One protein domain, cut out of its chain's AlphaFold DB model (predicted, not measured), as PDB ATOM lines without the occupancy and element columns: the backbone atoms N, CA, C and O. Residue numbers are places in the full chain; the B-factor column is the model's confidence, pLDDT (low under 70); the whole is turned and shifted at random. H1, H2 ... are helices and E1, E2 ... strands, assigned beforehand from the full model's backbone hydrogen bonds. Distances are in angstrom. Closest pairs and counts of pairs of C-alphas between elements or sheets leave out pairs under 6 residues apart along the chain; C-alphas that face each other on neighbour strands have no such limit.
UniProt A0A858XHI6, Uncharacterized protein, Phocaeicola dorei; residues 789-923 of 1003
ATOM      1  N   THR A 789     169.124 113.783 178.214       73.50
ATOM      2  CA  THR A 789     168.428 113.771 176.913       73.50
ATOM      3  C   THR A 789     169.365 113.300 175.803       73.50
ATOM      4  O   THR A 789     170.557 113.605 175.842       73.50
ATOM      5  N   GLU A 790     168.856 112.595 174.791       81.25
ATOM      6  CA  GLU A 790     169.646 112.244 173.602       81.25
ATOM      7  C   GLU A 790     169.674 113.385 172.577       81.25
ATOM      8  O   GLU A 790     168.636 113.948 172.231       81.25
ATOM      9  N   LYS A 791     170.864 113.702 172.056       82.00
ATOM     10  CA  LYS A 791     171.095 114.712 171.014       82.00
ATOM     11  C   LYS A 791     171.691 114.062 169.762       82.00
ATOM     12  O   LYS A 791     172.585 113.224 169.875       82.00
ATOM     13  N   ASP A 792     171.223 114.464 168.581       86.12
ATOM     14  CA  ASP A 792     171.852 114.102 167.303       86.12
ATOM     15  C   ASP A 792     173.173 114.862 167.120       86.12
ATOM     16  O   ASP A 792     173.221 116.086 167.269       86.12
ATOM     17  N   VAL A 793     174.247 114.136 166.805       88.06
ATOM     18  CA  VAL A 793     175.589 114.682 166.557       88.06
ATOM     19  C   VAL A 793     176.190 114.115 165.266       88.06
ATOM     20  O   VAL A 793     175.821 113.026 164.833       88.06
ATOM     21  N   THR A 794     177.125 114.836 164.647       91.06
ATOM     22  CA  THR A 794     177.798 114.442 163.394       91.06
ATOM     23  C   THR A 794     178.622 113.159 163.555       91.06
ATOM     24  O   THR A 794     179.430 113.042 164.472       91.06
ATOM     25  N   ASP A 795     178.499 112.176 162.672       92.06
ATOM     26  CA  ASP A 795     179.332 110.976 162.743       92.06
ATOM     27  C   ASP A 795     180.598 111.112 161.886       92.06
ATOM     28  O   ASP A 795     180.618 110.729 160.720       92.06
ATOM     29  N   TYR A 796     181.673 111.660 162.464       91.94
ATOM     30  CA  TYR A 796     182.944 111.883 161.755       91.94
ATOM     31  C   TYR A 796     183.612 110.595 161.230       91.94
ATOM     32  O   TYR A 796     184.428 110.664 160.306       91.94
ATOM     33  N   ASP A 797     183.237 109.429 161.769       90.56
ATOM     34  CA  ASP A 797     183.685 108.109 161.306       90.56
ATOM     35  C   ASP A 797     182.950 107.638 160.039       90.56
ATOM     36  O   ASP A 797     183.410 106.724 159.350       90.56
ATOM     37  N   ALA A 798     181.821 108.269 159.708       90.75
ATOM     38  CA  ALA A 798     180.945 107.909 158.601       90.75
ATOM     39  C   ALA A 798     180.779 109.085 157.615       90.75
ATOM     40  O   ALA A 798     179.704 109.688 157.533       90.75
ATOM     41  N   PRO A 799     181.831 109.443 156.846       93.25
ATOM     42  CA  PRO A 799     181.674 110.397 155.759       93.25
ATOM     43  C   PRO A 799     180.782 109.808 154.660       93.25
ATOM     44  O   PRO A 799     180.849 108.610 154.350       93.25
ATOM     45  N   LYS A 800     179.996 110.668 154.014       93.25
ATOM     46  CA  LYS A 800     179.264 110.317 152.797       93.25
ATOM     47  C   LYS A 800     180.248 110.040 151.662       93.25
ATOM     48  O   LYS A 800     181.346 110.601 151.603       93.25
ATOM     49  N   LYS A 801     179.845 109.149 150.760       92.69
ATOM     50  CA  LYS A 801     180.690 108.590 149.697       92.69
ATOM     51  C   LYS A 801     180.037 108.811 148.340       92.69
ATOM     52  O   LYS A 801     178.820 108.973 148.264       92.69
ATOM     53  N   ASP A 802     180.842 108.788 147.287       90.00
ATOM     54  CA  ASP A 802     180.337 108.759 145.917       90.00
ATOM     55  C   ASP A 802     179.605 107.437 145.619       90.00
ATOM     56  O   ASP A 802     179.695 106.466 146.372       90.00
ATOM     57  N   THR A 803     178.889 107.374 144.494       86.69
ATOM     58  CA  THR A 803     178.100 106.190 144.102       86.69
ATOM     59  C   THR A 803     178.948 104.917 143.991       86.69
ATOM     60  O   THR A 803     178.444 103.821 144.223       86.69
ATOM     61  N   ALA A 804     180.242 105.048 143.672       83.31
ATOM     62  CA  ALA A 804     181.188 103.933 143.601       83.31
ATOM     63  C   ALA A 804     181.800 103.549 144.967       83.31
ATOM     64  O   ALA A 804     182.515 102.552 145.062       83.31
ATOM     65  N   GLY A 805     181.542 104.324 146.027       85.81
ATOM     66  CA  GLY A 805     182.036 104.083 147.382       85.81
ATOM     67  C   GLY A 805     183.543 104.301 147.565       85.81
ATOM     68  O   GLY A 805     184.102 103.846 148.568       85.81
ATOM     69  N   LYS A 806     184.207 104.962 146.611       89.19
ATOM     70  CA  LYS A 806     185.662 105.157 146.570       89.19
ATOM     71  C   LYS A 806     186.081 106.494 147.183       89.19
ATOM     72  O   LYS A 806     187.006 106.522 148.003       89.19
ATOM     73  N   TYR A 807     185.417 107.582 146.804       92.56
ATOM     74  CA  TYR A 807     185.766 108.945 147.212       92.56
ATOM     75  C   TYR A 807     184.851 109.440 148.329       92.56
ATOM     76  O   TYR A 807     183.666 109.105 148.359       92.56
ATOM     77  N   VAL A 808     185.392 110.243 149.250       93.19
ATOM     78  CA  VAL A 808     184.554 110.998 150.196       93.19
ATOM     79  C   VAL A 808     184.040 112.258 149.515       93.19
ATOM     80  O   VAL A 808     184.763 112.892 148.738       93.19
ATOM     81  N   VAL A 809     182.791 112.614 149.801       94.06
ATOM     82  CA  VAL A 809     182.103 113.708 149.111       94.06
ATOM     83  C   VAL A 809     181.712 114.843 150.050       94.06
ATOM     84  O   VAL A 809     181.552 114.657 151.260       94.06
ATOM     85  N   ASN A 810     181.562 116.037 149.483       92.00
ATOM     86  CA  ASN A 810     180.983 117.189 150.170       92.00
ATOM     87  C   ASN A 810     179.441 117.109 150.220       92.00
ATOM     88  O   ASN A 810     178.836 116.110 149.824       92.00
ATOM     89  N   ALA A 811     178.794 118.171 150.712       88.44
ATOM     90  CA  ALA A 811     177.332 118.264 150.805       88.44
ATOM     91  C   ALA A 811     176.613 118.095 149.451       88.44
ATOM     92  O   ALA A 811     175.519 117.535 149.423       88.44
ATOM     93  N   ASP A 812     177.259 118.487 148.349       89.19
ATOM     94  CA  ASP A 812     176.731 118.405 146.980       89.19
ATOM     95  C   ASP A 812     177.046 117.065 146.284       89.19
ATOM     96  O   ASP A 812     176.903 116.937 145.070       89.19
ATOM     97  N   ALA A 813     177.496 116.057 147.043       87.44
ATOM     98  CA  ALA A 813     177.885 114.734 146.550       87.44
ATOM     99  C   ALA A 813     179.060 114.730 145.544       87.44
ATOM    100  O   ALA A 813     179.218 113.785 144.770       87.44
ATOM    101  N   THR A 814     179.928 115.749 145.586       90.00
ATOM    102  CA  THR A 814     181.134 115.828 144.741       90.00
ATOM    103  C   THR A 814     182.397 115.385 145.494       90.00
ATOM    104  O   THR A 814     182.532 115.720 146.677       90.00
ATOM    105  N   PRO A 815     183.328 114.637 144.859       92.75
ATOM    106  CA  PRO A 815     184.591 114.236 145.481       92.75
ATOM    107  C   PRO A 815     185.406 115.428 145.986       92.75
ATOM    108  O   PRO A 815     185.610 116.404 145.265       92.75
ATOM    109  N   VAL A 816     185.911 115.341 147.218       94.56
ATOM    110  CA  VAL A 816     186.695 116.425 147.828       94.56
ATOM    111  C   VAL A 816     188.135 116.394 147.308       94.56
ATOM    112  O   VAL A 816     188.867 115.438 147.561       94.56
ATOM    113  N   GLU A 817     188.550 117.437 146.585       93.44
ATOM    114  CA  GLU A 817     189.924 117.595 146.079       93.44
ATOM    115  C   GLU A 817     190.911 117.836 147.240       93.44
ATOM    116  O   GLU A 817     190.653 118.638 148.144       93.44
ATOM    117  N   ILE A 818     192.047 117.138 147.223       92.50
ATOM    118  CA  ILE A 818     193.166 117.347 148.142       92.50
ATOM    119  C   ILE A 818     193.975 118.530 147.619       92.50
ATOM    120  O   ILE A 818     194.489 118.501 146.501       92.50
ATOM    121  N   ALA A 819     194.122 119.567 148.440       89.19
ATOM    122  CA  ALA A 819     194.929 120.722 148.083       89.19
ATOM    123  C   ALA A 819     196.384 120.299 147.840       89.19
ATOM    124  O   ALA A 819     196.950 119.540 148.630       89.19
ATOM    125  N   LYS A 820     197.017 120.852 146.795       83.88
ATOM    126  CA  LYS A 820     198.404 120.530 146.421       83.88
ATOM    127  C   LYS A 820     199.348 120.574 147.628       83.88
ATOM    128  O   LYS A 820     200.048 119.608 147.889       83.88
ATOM    129  N   ALA A 821     199.269 121.624 148.448       84.12
ATOM    130  CA  ALA A 821     200.109 121.797 149.638       84.12
ATOM    131  C   ALA A 821     199.977 120.691 150.712       84.12
ATOM    132  O   ALA A 821     200.870 120.543 151.547       84.12
ATOM    133  N   ASP A 822     198.892 119.913 150.709       89.12
ATOM    134  CA  ASP A 822     198.663 118.836 151.675       89.12
ATOM    135  C   ASP A 822     199.010 117.443 151.128       89.12
ATOM    136  O   ASP A 822     199.058 116.495 151.910       89.12
ATOM    137  N   LEU A 823     199.313 117.294 149.830       84.31
ATOM    138  CA  LEU A 823     199.576 115.989 149.200       84.31
ATOM    139  C   LEU A 823     200.699 115.207 149.896       84.31
ATOM    140  O   LEU A 823     200.563 114.006 150.128       84.31
ATOM    141  N   ILE A 824     201.772 115.890 150.307       82.50
ATOM    142  CA  ILE A 824     202.876 115.270 151.058       82.50
ATOM    143  C   ILE A 824     202.386 114.743 152.417       82.50
ATOM    144  O   ILE A 824     202.718 113.626 152.805       82.50
ATOM    145  N   LYS A 825     201.537 115.497 153.130       86.38
ATOM    146  CA  LYS A 825     200.975 115.070 154.429       86.38
ATOM    147  C   LYS A 825     200.041 113.868 154.273       86.38
ATOM    148  O   LYS A 825     199.995 112.991 155.142       86.38
ATOM    149  N   PHE A 826     199.338 113.811 153.142       88.19
ATOM    150  CA  PHE A 826     198.550 112.656 152.730       88.19
ATOM    151  C   PHE A 826     199.408 111.449 152.335       88.19
ATOM    152  O   PHE A 826     198.855 110.366 152.248       88.19
ATOM    153  N   GLY A 827     200.730 111.569 152.181       82.06
ATOM    154  CA  GLY A 827     201.629 110.442 151.900       82.06
ATOM    155  C   GLY A 827     202.245 110.443 150.499       82.06
ATOM    156  O   GLY A 827     202.860 109.451 150.114       82.06
ATOM    157  N   MET A 828     202.108 111.530 149.731       84.44
ATOM    158  CA  MET A 828     202.830 111.682 148.465       84.44
ATOM    159  C   MET A 828     204.334 111.815 148.718       84.44
ATOM    160  O   MET A 828     204.759 112.630 149.540       84.44
ATOM    161  N   SER A 829     205.143 111.034 148.005       78.44
ATOM    162  CA  SER A 829     206.598 111.154 148.067       78.44
ATOM    163  C   SER A 829     207.060 112.486 147.470       78.44
ATOM    164  O   SER A 829     206.400 113.059 146.602       78.44
ATOM    165  N   VAL A 830     208.212 112.989 147.920       73.31
ATOM    166  CA  VAL A 830     208.783 114.251 147.413       73.31
ATOM    167  C   VAL A 830     209.062 114.169 145.906       73.31
ATOM    168  O   VAL A 830     208.811 115.134 145.185       73.31
ATOM    169  N   ASP A 831     209.498 113.007 145.417       79.38
ATOM    170  CA  ASP A 831     209.752 112.775 143.991       79.38
ATOM    171  C   ASP A 831     208.456 112.796 143.165       79.38
ATOM    172  O   ASP A 831     208.398 113.422 142.110       79.38
ATOM    173  N   ALA A 832     207.375 112.183 143.667       80.44
ATOM    174  CA  ALA A 832     206.067 112.259 143.016       80.44
ATOM    175  C   ALA A 832     205.496 113.687 143.062       80.44
ATOM    176  O   ALA A 832     204.867 114.129 142.107       80.44
ATOM    177  N   TYR A 833     205.751 114.425 144.146       80.06
ATOM    178  CA  TYR A 833     205.277 115.794 144.333       80.06
ATOM    179  C   TYR A 833     205.956 116.806 143.396       80.06
ATOM    180  O   TYR A 833     205.295 117.708 142.878       80.06
ATOM    181  N   THR A 834     207.266 116.672 143.160       80.81
ATOM    182  CA  THR A 834     208.011 117.551 142.236       80.81
ATOM    183  C   THR A 834     207.713 117.254 140.767       80.81
ATOM    184  O   THR A 834     207.815 118.157 139.938       80.81
ATOM    185  N   ALA A 835     207.277 116.031 140.456       81.00
ATOM    186  CA  ALA A 835     206.857 115.613 139.121       81.00
ATOM    187  C   ALA A 835     205.414 116.021 138.745       81.00
ATOM    188  O   ALA A 835     204.979 115.718 137.635       81.00
ATOM    189  N   LEU A 836     204.670 116.692 139.635       82.88
ATOM    190  CA  LEU A 836     203.274 117.082 139.400       82.88
ATOM    191  C   LEU A 836     203.123 118.143 138.301       82.88
ATOM    192  O   LEU A 836     203.673 119.246 138.404       82.88
ATOM    193  N   GLY A 837     202.263 117.856 137.325       78.06
ATOM    194  CA  GLY A 837     201.766 118.819 136.351       78.06
ATOM    195  C   GLY A 837     200.916 119.924 136.989       78.06
ATOM    196  O   GLY A 837     200.479 119.838 138.141       78.06
ATOM    197  N   ALA A 838     200.684 121.006 136.240       76.62
ATOM    198  CA  ALA A 838     199.858 122.125 136.703       76.62
ATOM    199  C   ALA A 838     198.377 121.736 136.889       76.62
ATOM    200  O   ALA A 838     197.716 122.297 137.760       76.62
ATOM    201  N   ASP A 839     197.903 120.749 136.123       82.88
ATOM    202  CA  ASP A 839     196.500 120.319 136.080       82.88
ATOM    203  C   ASP A 839     196.231 119.000 136.834       82.88
ATOM    204  O   ASP A 839     195.111 118.486 136.799       82.88
ATOM    205  N   ASP A 840     197.231 118.444 137.526       87.56
ATOM    206  CA  ASP A 840     197.077 117.187 138.263       87.56
ATOM    207  C   ASP A 840     196.221 117.381 139.520       87.56
ATOM    208  O   ASP A 840     196.540 118.186 140.401       87.56
ATOM    209  N   LYS A 841     195.148 116.589 139.628       88.69
ATOM    210  CA  LYS A 841     194.190 116.637 140.739       88.69
ATOM    211  C   LYS A 841     194.074 115.295 141.439       88.69
ATOM    212  O   LYS A 841     193.917 114.255 140.802       88.69
ATOM    213  N   PHE A 842     194.060 115.336 142.767       92.62
ATOM    214  CA  PHE A 842     193.875 114.164 143.616       92.62
ATOM    215  C   PHE A 842     192.691 114.396 144.533       92.62
ATOM    216  O   PHE A 842     192.499 115.495 145.041       92.62
ATOM    217  N   PHE A 843     191.904 113.353 144.764       93.44
ATOM    218  CA  PHE A 843     190.691 113.434 145.566       93.44
ATOM    219  C   PHE A 843     190.803 112.523 146.776       93.44
ATOM    220  O   PHE A 843     191.393 111.443 146.708       93.44
ATOM    221  N   LEU A 844     190.219 112.966 147.884       94.62
ATOM    222  CA  LEU A 844     190.227 112.240 149.136       94.62
ATOM    223  C   LEU A 844     189.385 110.966 149.018       94.62
ATOM    224  O   LEU A 844     188.222 110.985 148.610       94.62
ATOM    225  N   THR A 845     189.980 109.838 149.388       94.31
ATOM    226  CA  THR A 845     189.349 108.516 149.343       94.31
ATOM    227  C   THR A 845     188.976 108.021 150.734       94.31
ATOM    228  O   THR A 845     189.506 108.470 151.750       94.31
ATOM    229  N   VAL A 846     188.052 107.062 150.797       90.75
ATOM    230  CA  VAL A 846     187.636 106.443 152.068       90.75
ATOM    231  C   VAL A 846     188.771 105.596 152.658       90.75
ATOM    232  O   VAL A 846     189.088 105.683 153.845       90.75
ATOM    233  N   LYS A 847     189.412 104.787 151.807       92.31
ATOM    234  CA  LYS A 847     190.580 103.945 152.121       92.31
ATOM    235  C   LYS A 847     191.834 104.519 151.463       92.31
ATOM    236  O   LYS A 847     191.716 105.389 150.604       92.31
ATOM    237  N   ASN A 848     193.013 104.036 151.850       92.75
ATOM    238  CA  ASN A 848     194.259 104.421 151.186       92.75
ATOM    239  C   ASN A 848     194.192 104.126 149.688       92.75
ATOM    240  O   ASN A 848     193.587 103.134 149.277       92.75
ATOM    241  N   ASN A 849     194.800 104.997 148.893       91.06
ATOM    242  CA  ASN A 849     194.784 104.899 147.446       91.06
ATOM    243  C   ASN A 849     196.196 105.090 146.900       91.06
ATOM    244  O   ASN A 849     196.813 106.135 147.117       91.06
ATOM    245  N   ASP A 850     196.675 104.092 146.169       90.75
ATOM    246  CA  ASP A 850     197.950 104.169 145.468       90.75
ATOM    247  C   ASP A 850     197.809 105.025 144.206       90.75
ATOM    248  O   ASP A 850     196.834 104.921 143.454       90.75
ATOM    249  N   VAL A 851     198.779 105.910 144.003       87.56
ATOM    250  CA  VAL A 851     198.858 106.841 142.880       87.56
ATOM    251  C   VAL A 851     200.248 106.783 142.259       87.56
ATOM    252  O   VAL A 851     201.250 106.636 142.960       87.56
ATOM    253  N   THR A 852     200.301 106.926 140.939       86.38
ATOM    254  CA  THR A 852     201.540 106.959 140.159       86.38
ATOM    255  C   THR A 852     201.626 108.301 139.442       86.38
ATOM    256  O   THR A 852     200.705 108.662 138.711       86.38
ATOM    257  N   VAL A 853     202.720 109.035 139.655       80.38
ATOM    258  CA  VAL A 853     203.030 110.305 138.982       80.38
ATOM    259  C   VAL A 853     204.382 110.147 138.291       80.38
ATOM    260  O   VAL A 853     205.404 109.918 138.941       80.38
ATOM    261  N   GLY A 854     204.393 110.201 136.957       80.31
ATOM    262  CA  GLY A 854     205.577 109.849 136.169       80.31
ATOM    263  C   GLY A 854     206.028 108.406 136.441       80.31
ATOM    264  O   GLY A 854     205.259 107.469 136.238       80.31
ATOM    265  N   ALA A 855     207.268 108.231 136.910       80.19
ATOM    266  CA  ALA A 855     207.841 106.932 137.288       80.19
ATOM    267  C   ALA A 855     207.756 106.625 138.801       80.19
ATOM    268  O   ALA A 855     208.281 105.604 139.249       80.19
ATOM    269  N   HIS A 856     207.126 107.495 139.598       79.62
ATOM    270  CA  HIS A 856     207.117 107.406 141.060       79.62
ATOM    271  C   HIS A 856     205.737 106.994 141.586       79.62
ATOM    272  O   HIS A 856     204.717 107.570 141.210       79.62
ATOM    273  N   ASN A 857     205.709 106.018 142.499       85.38
ATOM    274  CA  ASN A 857     204.497 105.561 143.184       85.38
ATOM    275  C   ASN A 857     204.403 106.179 144.586       85.38
ATOM    276  O   ASN A 857     205.413 106.364 145.265       85.38
ATOM    277  N   SER A 858     203.188 106.488 145.033       83.94
ATOM    278  CA  SER A 858     202.875 106.969 146.383       83.94
ATOM    279  C   SER A 858     201.555 106.382 146.870       83.94
ATOM    280  O   SER A 858     200.640 106.184 146.078       83.94
ATOM    281  N   THR A 859     201.423 106.176 148.176       92.75
ATOM    282  CA  THR A 859     200.166 105.744 148.802       92.75
ATOM    283  C   THR A 859     199.561 106.913 149.565       92.75
ATOM    284  O   THR A 859     200.087 107.320 150.600       92.75
ATOM    285  N   LEU A 860     198.442 107.451 149.079       90.81
ATOM    286  CA  LEU A 860     197.734 108.524 149.773       90.81
ATOM    287  C   LEU A 860     196.811 107.952 150.856       90.81
ATOM    288  O   LEU A 860     196.097 106.974 150.625       90.81
ATOM    289  N   LYS A 861     196.806 108.572 152.039       91.81
ATOM    290  CA  LYS A 861     195.987 108.202 153.196       91.81
ATOM    291  C   LYS A 861     194.509 108.463 152.916       91.81
ATOM    292  O   LYS A 861     194.127 109.563 152.527       91.81
ATOM    293  N   GLY A 862     193.673 107.463 153.170       92.44
ATOM    294  CA  GLY A 862     192.222 107.628 153.164       92.44
ATOM    295  C   GLY A 862     191.695 108.216 154.473       92.44
ATOM    296  O   GLY A 862     192.365 108.173 155.508       92.44
ATOM    297  N   TRP A 863     190.450 108.697 154.449       94.12
ATOM    298  CA  TRP A 863     189.779 109.270 155.621       94.12
ATOM    299  C   TRP A 863     189.743 108.316 156.825       94.12
ATOM    300  O   TRP A 863     189.910 108.756 157.959       94.12
ATOM    301  N   ASN A 864     189.624 107.003 156.597       93.25
ATOM    302  CA  ASN A 864     189.621 106.014 157.681       93.25
ATOM    303  C   ASN A 864     190.935 105.996 158.480       93.25
ATOM    304  O   ASN A 864     190.913 105.804 159.695       93.25
ATOM    305  N   ILE A 865     192.079 106.198 157.818       93.94
ATOM    306  CA  ILE A 865     193.381 106.248 158.498       93.94
ATOM    307  C   ILE A 865     193.498 107.531 159.316       93.94
ATOM    308  O   ILE A 865     193.925 107.484 160.467       93.94
ATOM    309  N   ILE A 866     193.036 108.651 158.755       93.75
ATOM    310  CA  ILE A 866     192.986 109.932 159.462       93.75
ATOM    311  C   ILE A 866     192.123 109.814 160.726       93.75
ATOM    312  O   ILE A 866     192.580 110.154 161.814       93.75
ATOM    313  N   MET A 867     190.910 109.265 160.610       93.75
ATOM    314  CA  MET A 867     190.009 109.102 161.753       93.75
ATOM    315  C   MET A 867     190.518 108.103 162.793       93.75
ATOM    316  O   MET A 867     190.320 108.323 163.984       93.75
ATOM    317  N   THR A 868     191.230 107.049 162.381       94.56
ATOM    318  CA  THR A 868     191.854 106.103 163.324       94.56
ATOM    319  C   THR A 868     192.821 106.818 164.269       94.56
ATOM    320  O   THR A 868     192.811 106.551 165.470       94.56
ATOM    321  N   GLU A 869     193.616 107.758 163.752       92.94
ATOM    322  CA  GLU A 869     194.529 108.556 164.574       92.94
ATOM    323  C   GLU A 869     193.777 109.606 165.408       92.94
ATOM    324  O   GLU A 869     194.012 109.731 166.607       92.94
ATOM    325  N   VAL A 870     192.806 110.314 164.817       93.12
ATOM    326  CA  VAL A 870     191.997 111.335 165.514       93.12
ATOM    327  C   VAL A 870     191.241 110.747 166.707       93.12
ATOM    328  O   VAL A 870     191.217 111.354 167.779       93.12
ATOM    329  N   ASN A 871     190.679 109.546 166.563       93.06
ATOM    330  CA  ASN A 871     189.904 108.866 167.605       93.06
ATOM    331  C   ASN A 871     190.741 108.411 168.809       93.06
ATOM    332  O   ASN A 871     190.178 108.054 169.851       93.06
ATOM    333  N   LYS A 872     192.079 108.448 168.728       92.69
ATOM    334  CA  LYS A 872     192.931 108.290 169.914       92.69
ATOM    335  C   LYS A 872     192.738 109.453 170.883       92.69
ATOM    336  O   LYS A 872     192.654 109.209 172.085       92.69
ATOM    337  N   TYR A 873     192.536 110.665 170.364       92.56
ATOM    338  CA  TYR A 873     192.520 111.898 171.154       92.56
ATOM    339  C   TYR A 873     191.131 112.536 171.287       92.56
ATOM    340  O   TYR A 873     190.839 113.142 172.313       92.56
ATOM    341  N   TYR A 874     190.257 112.384 170.291       91.31
ATOM    342  CA  TYR A 874     188.938 113.023 170.269       91.31
ATOM    343  C   TYR A 874     187.807 112.036 170.593       91.31
ATOM    344  O   TYR A 874     187.877 110.850 170.271       91.31
ATOM    345  N   THR A 875     186.757 112.528 171.254       90.88
ATOM    346  CA  THR A 875     185.492 111.818 171.490       90.88
ATOM    347  C   THR A 875     184.326 112.802 171.661       90.88
ATOM    348  O   THR A 875     184.497 114.021 171.657       90.88
ATOM    349  N   TYR A 876     183.115 112.271 171.829       87.06
ATOM    350  CA  TYR A 876     181.937 113.047 172.206       87.06
ATOM    351  C   TYR A 876     181.841 113.213 173.725       87.06
ATOM    352  O   TYR A 876     181.477 112.262 174.415       87.06
ATOM    353  N   ASN A 877     182.057 114.432 174.226       83.25
ATOM    354  CA  ASN A 877     181.797 114.803 175.618       83.25
ATOM    355  C   ASN A 877     180.508 115.617 175.699       83.25
ATOM    356  O   ASN A 877     180.420 116.719 175.156       83.25
ATOM    357  N   ASN A 878     179.493 115.060 176.360       79.00
ATOM    358  CA  ASN A 878     178.193 115.703 176.562       79.00
ATOM    359  C   ASN A 878     177.581 116.293 175.267       79.00
ATOM    360  O   ASN A 878     177.064 117.408 175.249       79.00
ATOM    361  N   GLY A 879     177.688 115.561 174.149       80.25
ATOM    362  CA  GLY A 879     177.150 115.967 172.842       80.25
ATOM    363  C   GLY A 879     178.028 116.922 172.017       80.25
ATOM    364  O   GLY A 879     177.573 117.390 170.976       80.25
ATOM    365  N   THR A 880     179.266 117.196 172.440       85.31
ATOM    366  CA  THR A 880     180.240 118.014 171.690       85.31
ATOM    367  C   THR A 880     181.463 117.176 171.318       85.31
ATOM    368  O   THR A 880     181.981 116.449 172.162       85.31
ATOM    369  N   TRP A 881     181.915 117.251 170.061       88.44
ATOM    370  CA  TRP A 881     183.132 116.567 169.606       88.44
ATOM    371  C   TRP A 881     184.364 117.371 170.019       88.44
ATOM    372  O   TRP A 881     184.492 118.538 169.650       88.44
ATOM    373  N   GLY A 882     185.259 116.764 170.788       88.88
ATOM    374  CA  GLY A 882     186.427 117.441 171.338       88.88
ATOM    375  C   GLY A 882     187.395 116.461 171.981       88.88
ATOM    376  O   GLY A 882     187.246 115.251 171.838       88.88
ATOM    377  N   ASP A 883     188.388 116.991 172.683       90.06
ATOM    378  CA  ASP A 883     189.376 116.189 173.402       90.06
ATOM    379  C   ASP A 883     188.723 115.236 174.398       90.06
ATOM    380  O   ASP A 883     187.779 115.610 175.092       90.06
ATOM    381  N   LYS A 884     189.250 114.020 174.537       89.44
ATOM    382  CA  LYS A 884     188.894 113.149 175.664       89.44
ATOM    383  C   LYS A 884     189.207 113.862 176.984       89.44
ATOM    384  O   LYS A 884     190.225 114.541 177.098       89.44
ATOM    385  N   ALA A 885     188.312 113.714 177.964       78.31
ATOM    386  CA  ALA A 885     188.362 114.460 179.223       78.31
ATOM    387  C   ALA A 885     189.682 114.269 180.004       78.31
ATOM    388  O   ALA A 885     190.111 115.199 180.682       78.31
ATOM    389  N   ASP A 886     190.357 113.129 179.814       82.69
ATOM    390  CA  ASP A 886     191.513 112.705 180.616       82.69
ATOM    391  C   ASP A 886     192.834 112.602 179.825       82.69
ATOM    392  O   ASP A 886     193.722 111.850 180.216       82.69
ATOM    393  N   LEU A 887     192.992 113.330 178.706       85.94
ATOM    394  CA  LEU A 887     194.267 113.320 177.968       85.94
ATOM    395  C   LEU A 887     195.418 113.878 178.816       85.94
ATOM    396  O   LEU A 887     195.347 115.025 179.285       85.94
ATOM    397  N   SER A 888     196.507 113.113 178.914       86.81
ATOM    398  CA  SER A 888     197.755 113.558 179.535       86.81
ATOM    399  C   SER A 888     198.396 114.713 178.749       86.81
ATOM    400  O   SER A 888     198.040 115.004 177.599       86.81
ATOM    401  N   ALA A 889     199.355 115.407 179.364       84.69
ATOM    402  CA  ALA A 889     200.099 116.468 178.686       84.69
ATOM    403  C   ALA A 889     200.877 115.925 177.470       84.69
ATOM    404  O   ALA A 889     200.905 116.564 176.417       84.69
ATOM    405  N   GLU A 890     201.439 114.722 177.591       88.19
ATOM    406  CA  GLU A 890     202.150 114.014 176.526       88.19
ATOM    407  C   GLU A 890     201.203 113.622 175.387       88.19
ATOM    408  O   GLU A 890     201.543 113.794 174.217       88.19
ATOM    409  N   GLU A 891     199.989 113.160 175.700       89.25
ATOM    410  CA  GLU A 891     198.988 112.808 174.686       89.25
ATOM    411  C   GLU A 891     198.461 114.040 173.939       89.25
ATOM    412  O   GLU A 891     198.245 113.984 172.727       89.25
ATOM    413  N   LYS A 892     198.307 115.186 174.619       86.50
ATOM    414  CA  LYS A 892     197.969 116.464 173.965       86.50
ATOM    415  C   LYS A 892     199.089 116.940 173.042       86.50
ATOM    416  O   LYS A 892     198.806 117.374 171.927       86.50
ATOM    417  N   ALA A 893     200.346 116.813 173.467       87.31
ATOM    418  CA  ALA A 893     201.497 117.138 172.630       87.31
ATOM    419  C   ALA A 893     201.591 116.210 171.402       87.31
ATOM    420  O   ALA A 893     201.801 116.687 170.288       87.31
ATOM    421  N   ALA A 894     201.359 114.905 171.579       89.81
ATOM    422  CA  ALA A 894     201.326 113.930 170.486       89.81
ATOM    423  C   ALA A 894     200.195 114.220 169.483       89.81
ATOM    424  O   ALA A 894     200.411 114.191 168.270       89.81
ATOM    425  N   ARG A 895     199.005 114.580 169.979       93.06
ATOM    426  CA  ARG A 895     197.869 115.030 169.165       93.06
ATOM    427  C   ARG A 895     198.214 116.262 168.334       93.06
ATOM    428  O   ARG A 895     197.897 116.298 167.149       93.06
ATOM    429  N   ASP A 896     198.814 117.280 168.948       89.44
ATOM    430  CA  ASP A 896     199.130 118.540 168.266       89.44
ATOM    431  C   ASP A 896     200.263 118.387 167.242       89.44
ATOM    432  O   ASP A 896     200.277 119.099 166.239       89.44
ATOM    433  N   ALA A 897     201.156 117.412 167.441       89.88
ATOM    434  CA  ALA A 897     202.190 117.036 166.480       89.88
ATOM    435  C   ALA A 897     201.695 116.099 165.353       89.88
ATOM    436  O   ALA A 897     202.399 115.924 164.357       89.88
ATOM    437  N   SER A 898     200.508 115.489 165.475       91.94
ATOM    438  CA  SER A 898     199.994 114.522 164.494       91.94
ATOM    439  C   SER A 898     199.581 115.191 163.178       91.94
ATOM    440  O   SER A 898     198.694 116.051 163.124       91.94
ATOM    441  N   ALA A 899     200.181 114.726 162.077       86.69
ATOM    442  CA  ALA A 899     199.832 115.166 160.730       86.69
ATOM    443  C   ALA A 899     198.382 114.797 160.366       86.69
ATOM    444  O   ALA A 899     197.687 115.586 159.732       86.69
ATOM    445  N   GLU A 900     197.897 113.632 160.797       92.94
ATOM    446  CA  GLU A 900     196.526 113.165 160.586       92.94
ATOM    447  C   GLU A 900     195.510 114.049 161.316       92.94
ATOM    448  O   GLU A 900     194.496 114.417 160.727       92.94
ATOM    449  N   VAL A 901     195.787 114.463 162.558       91.69
ATOM    450  CA  VAL A 901     194.914 115.403 163.286       91.69
ATOM    451  C   VAL A 901     194.866 116.764 162.583       91.69
ATOM    452  O   VAL A 901     193.795 117.375 162.490       91.69
ATOM    453  N   ALA A 902     195.992 117.238 162.042       90.06
ATOM    454  CA  ALA A 902     196.027 118.464 161.248       90.06
ATOM    455  C   ALA A 902     195.201 118.335 159.952       90.06
ATOM    456  O   ALA A 902     194.423 119.236 159.628       90.06
ATOM    457  N   LEU A 903     195.307 117.201 159.249       91.94
ATOM    458  CA  LEU A 903     194.488 116.903 158.069       91.94
ATOM    459  C   LEU A 903     192.997 116.811 158.416       91.94
ATOM    460  O   LEU A 903     192.169 117.388 157.713       91.94
ATOM    461  N   PHE A 904     192.635 116.167 159.526       94.50
ATOM    462  CA  PHE A 904     191.254 116.129 160.006       94.50
ATOM    463  C   PHE A 904     190.697 117.534 160.218       94.50
ATOM    464  O   PHE A 904     189.656 117.863 159.661       94.50
ATOM    465  N   LYS A 905     191.407 118.403 160.949       92.19
ATOM    466  CA  LYS A 905     190.969 119.792 161.172       92.19
ATOM    467  C   LYS A 905     190.799 120.569 159.859       92.19
ATOM    468  O   LYS A 905     189.858 121.347 159.749       92.19
ATOM    469  N   ALA A 906     191.669 120.345 158.872       92.25
ATOM    470  CA  ALA A 906     191.642 121.053 157.590       92.25
ATOM    471  C   ALA A 906     190.527 120.589 156.632       92.25
ATOM    472  O   ALA A 906     190.070 121.377 155.798       92.25
ATOM    473  N   TYR A 907     190.100 119.323 156.723       93.56
ATOM    474  CA  TYR A 907     189.138 118.735 155.784       93.56
ATOM    475  C   TYR A 907     187.774 118.410 156.405       93.56
ATOM    476  O   TYR A 907     186.802 118.406 155.660       93.56
ATOM    477  N   LYS A 908     187.644 118.221 157.729       93.25
ATOM    478  CA  LYS A 908     186.389 117.776 158.371       93.25
ATOM    479  C   LYS A 908     185.163 118.627 158.036       93.25
ATOM    480  O   LYS A 908     184.071 118.101 157.979       93.25
ATOM    481  N   ASP A 909     185.316 119.928 157.801       93.00
ATOM    482  CA  ASP A 909     184.173 120.809 157.514       93.00
ATOM    483  C   ASP A 909     183.840 120.873 156.009       93.00
ATOM    484  O   ASP A 909     182.850 121.481 155.614       93.00
ATOM    485  N   LYS A 910     184.657 120.234 155.159       93.12
ATOM    486  CA  LYS A 910     184.459 120.139 153.702       93.12
ATOM    487  C   LYS A 910     183.709 118.868 153.286       93.12
ATOM    488  O   LYS A 910     183.292 118.763 152.135       93.12
ATOM    489  N   LEU A 911     183.579 117.897 154.189       93.12
ATOM    490  CA  LEU A 911     182.936 116.608 153.945       93.12
ATOM    491  C   LEU A 911     181.493 116.630 154.460       93.12
ATOM    492  O   LEU A 911     181.172 117.314 155.430       93.12
ATOM    493  N   ALA A 912     180.628 115.835 153.838       92.00
ATOM    494  CA  ALA A 912     179.325 115.505 154.404       92.00
ATOM    495  C   ALA A 912     179.406 114.216 155.232       92.00
ATOM    496  O   ALA A 912     180.163 113.308 154.893       92.00
ATOM    497  N   TYR A 913     178.588 114.111 156.282       93.88
ATOM    498  CA  TYR A 913     178.552 112.962 157.198       93.88
ATOM    499  C   TYR A 913     177.120 112.517 157.484       93.88
ATOM    500  O   TYR A 913     176.169 113.275 157.269       93.88
ATOM    501  N   ASP A 914     176.988 111.304 158.011       91.06
ATOM    502  CA  ASP A 914     175.771 110.857 158.688       91.06
ATOM    503  C   ASP A 914     175.714 111.394 160.134       91.06
ATOM    504  O   ASP A 914     176.616 112.097 160.597       91.06
ATOM    505  N   THR A 915     174.626 111.114 160.858       89.06
ATOM    506  CA  THR A 915     174.448 111.533 162.264       89.06
ATOM    507  C   THR A 915     174.274 110.325 163.183       89.06
ATOM    508  O   THR A 915     173.773 109.285 162.758       89.06
ATOM    509  N   LYS A 916     174.676 110.461 164.455       88.19
ATOM    510  CA  LYS A 916     174.479 109.462 165.520       88.19
ATOM    511  C   LYS A 916     173.967 110.104 166.813       88.19
ATOM    512  O   LYS A 916     174.214 111.282 167.060       88.19
ATOM    513  N   LYS A 917     173.282 109.335 167.666       86.69
ATOM    514  CA  LYS A 917     172.753 109.802 168.964       86.69
ATOM    515  C   LYS A 917     173.837 109.814 170.054       86.69
ATOM    516  O   LYS A 917     174.614 108.864 170.170       86.69
ATOM    517  N   LYS A 918     173.880 110.869 170.881       85.19
ATOM    518  CA  LYS A 918     174.712 110.961 172.099       85.19
ATOM    519  C   LYS A 918     173.935 111.534 173.284       85.19
ATOM    520  O   LYS A 918     173.220 112.523 173.148       85.19
ATOM    521  N   THR A 919     174.105 110.924 174.455       77.88
ATOM    522  CA  THR A 919     173.479 111.355 175.714       77.88
ATOM    523  C   THR A 919     174.110 112.650 176.231       77.88
ATOM    524  O   THR A 919     175.336 112.767 176.281       77.88
ATOM    525  N   VAL A 920     173.268 113.602 176.638       76.06
ATOM    526  CA  VAL A 920     173.653 114.869 177.276       76.06
ATOM    527  C   VAL A 920     173.017 114.946 178.666       76.06
ATOM    528  O   VAL A 920     171.808 114.755 178.778       76.06
ATOM    529  N   THR A 921     173.796 115.217 179.714       65.50
ATOM    530  CA  THR A 921     173.349 115.330 181.114       65.50
ATOM    531  C   THR A 921     173.427 116.770 181.638       65.50
ATOM    532  O   THR A 921     174.320 117.541 181.278       65.50
ATOM    533  N   THR A 922     172.485 117.129 182.519       55.88
ATOM    534  CA  THR A 922     172.452 118.384 183.294       55.88
ATOM    535  C   THR A 922     172.427 118.078 184.794       55.88
ATOM    536  O   THR A 922     171.715 117.176 185.233       55.88
ATOM    537  N   GLN A 923     173.224 118.809 185.581       51.66
ATOM    538  CA  GLN A 923     173.334 118.609 187.032       51.66
ATOM    539  C   GLN A 923     172.194 119.319 187.788       51.66
ATOM    540  O   GLN A 923     171.804 120.420 187.384       51.66
TER     541      GLN A 923
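What this domain is: This is residues 789 to 923 of the 1003 residues of an uncharacterized protein of Phocaeicola dorei (UniProt A0A858XHI6). What does the domain look like at first sight? It is a flat body with two helices in its middle, H2 and H4, packed on each other at a steep angle; at one end of the length is the long twisted ribbon of E1 and E6, and at the other the small hairpin of E2 and E3 with the short helix H1. The hairpin of E4 and E5 follows H2 on the ribbon's side, and H3 meets the last residues of H2. What is it made of? The printed part has 135 residues with four named helices and six named strands, in the order E1, H1, E2, E3, H2, E4, E5, H3, H4, E6, and its class is mixed, helices and strands, with three two-stranded antiparallel sheets, E1 - E6, E2 - E3 and E4 - E5. How spread out is it? It is only just compact, close to loose, with a radius of gyration of the C-alphas of 16.8 A and spans of 61 by 38 by 19 A.

Where its parts are: Where does the first element lie? E1, residues 789 to 799, begins at C-alpha 789 at (168.428, 113.771, 176.913), is 25.2 A long from first to last C-alpha, and bends by 63 degrees at residue 796. What comes next along the printed part? H1 is residues 830 to 834, E2 residues 849 to 853 with 13.0 A, and E3 residues 856 to 860 with 12.9 A. H2, residues 863 to 873, begins at C-alpha 863 at (189.779, 109.270, 155.621) and is 16.0 A long. Which elements complete the printed part? E4 is residues 874 to 877, E5 residues 880 to 883, H3 residues 889 to 897 with 12.4 A, and H4 residues 899 to 907 with 12.3 A. E6, residues 913 to 922, is 27.3 A long and ends at C-alpha 922 at (172.452, 118.384, 183.294).

How they stand to each other: How do the first and last strands pair? E1 and E6 are antiparallel neighbours at 149 degrees, with N 791 and O 918 at 2.9 A and N 795 and O 914 at 2.8 A, within hydrogen-bond range. The closest C-alphas of E1 and H2 are those of Asp 797 and Met 867, 6.4 A apart. How do the two hairpins stand? E2 and E3 form a hairpin at 152 degrees, with N 851 and O 858 at 2.8 A, and the closest C-alphas of H1 and E3, those of Ala 832 and His 856, are 5.3 A apart. E4 and E5 form a hairpin at 134 degrees, with N 875 and O 882 at 2.8 A; E2 and E4 are apart. How do the helices meet? H2 and H4 touch, closest at the C-alphas of Ile 866 and Glu 900, 4.9 A, and run opposite ways at a steep tilt of 68 degrees, only just short of about perpendicular. H2 and H3 touch, closest at the C-alphas of Tyr 873 and Arg 895, 6.5 A, with a shallow tilt of 23 degrees, opposite ways, while H3 and H4 are close but not clearly touching. What do the helix backbones show? Every O i to N i+4 pair is within hydrogen-bond range in H1, H3 and H4, and 5 of 7 are in H2.

The domain as a whole: How large is it? The two C-alphas farthest apart, those of Ala 855 and Gln 923, are 61.7 A apart, and the printed part has no cut. Which links are long? The links E1 to H1, with 30 residues, and H1 to E2, with 14, are long. Where is confidence low? The mean pLDDT of the printed part is 87.5, and residues 921 to 923 are under 70.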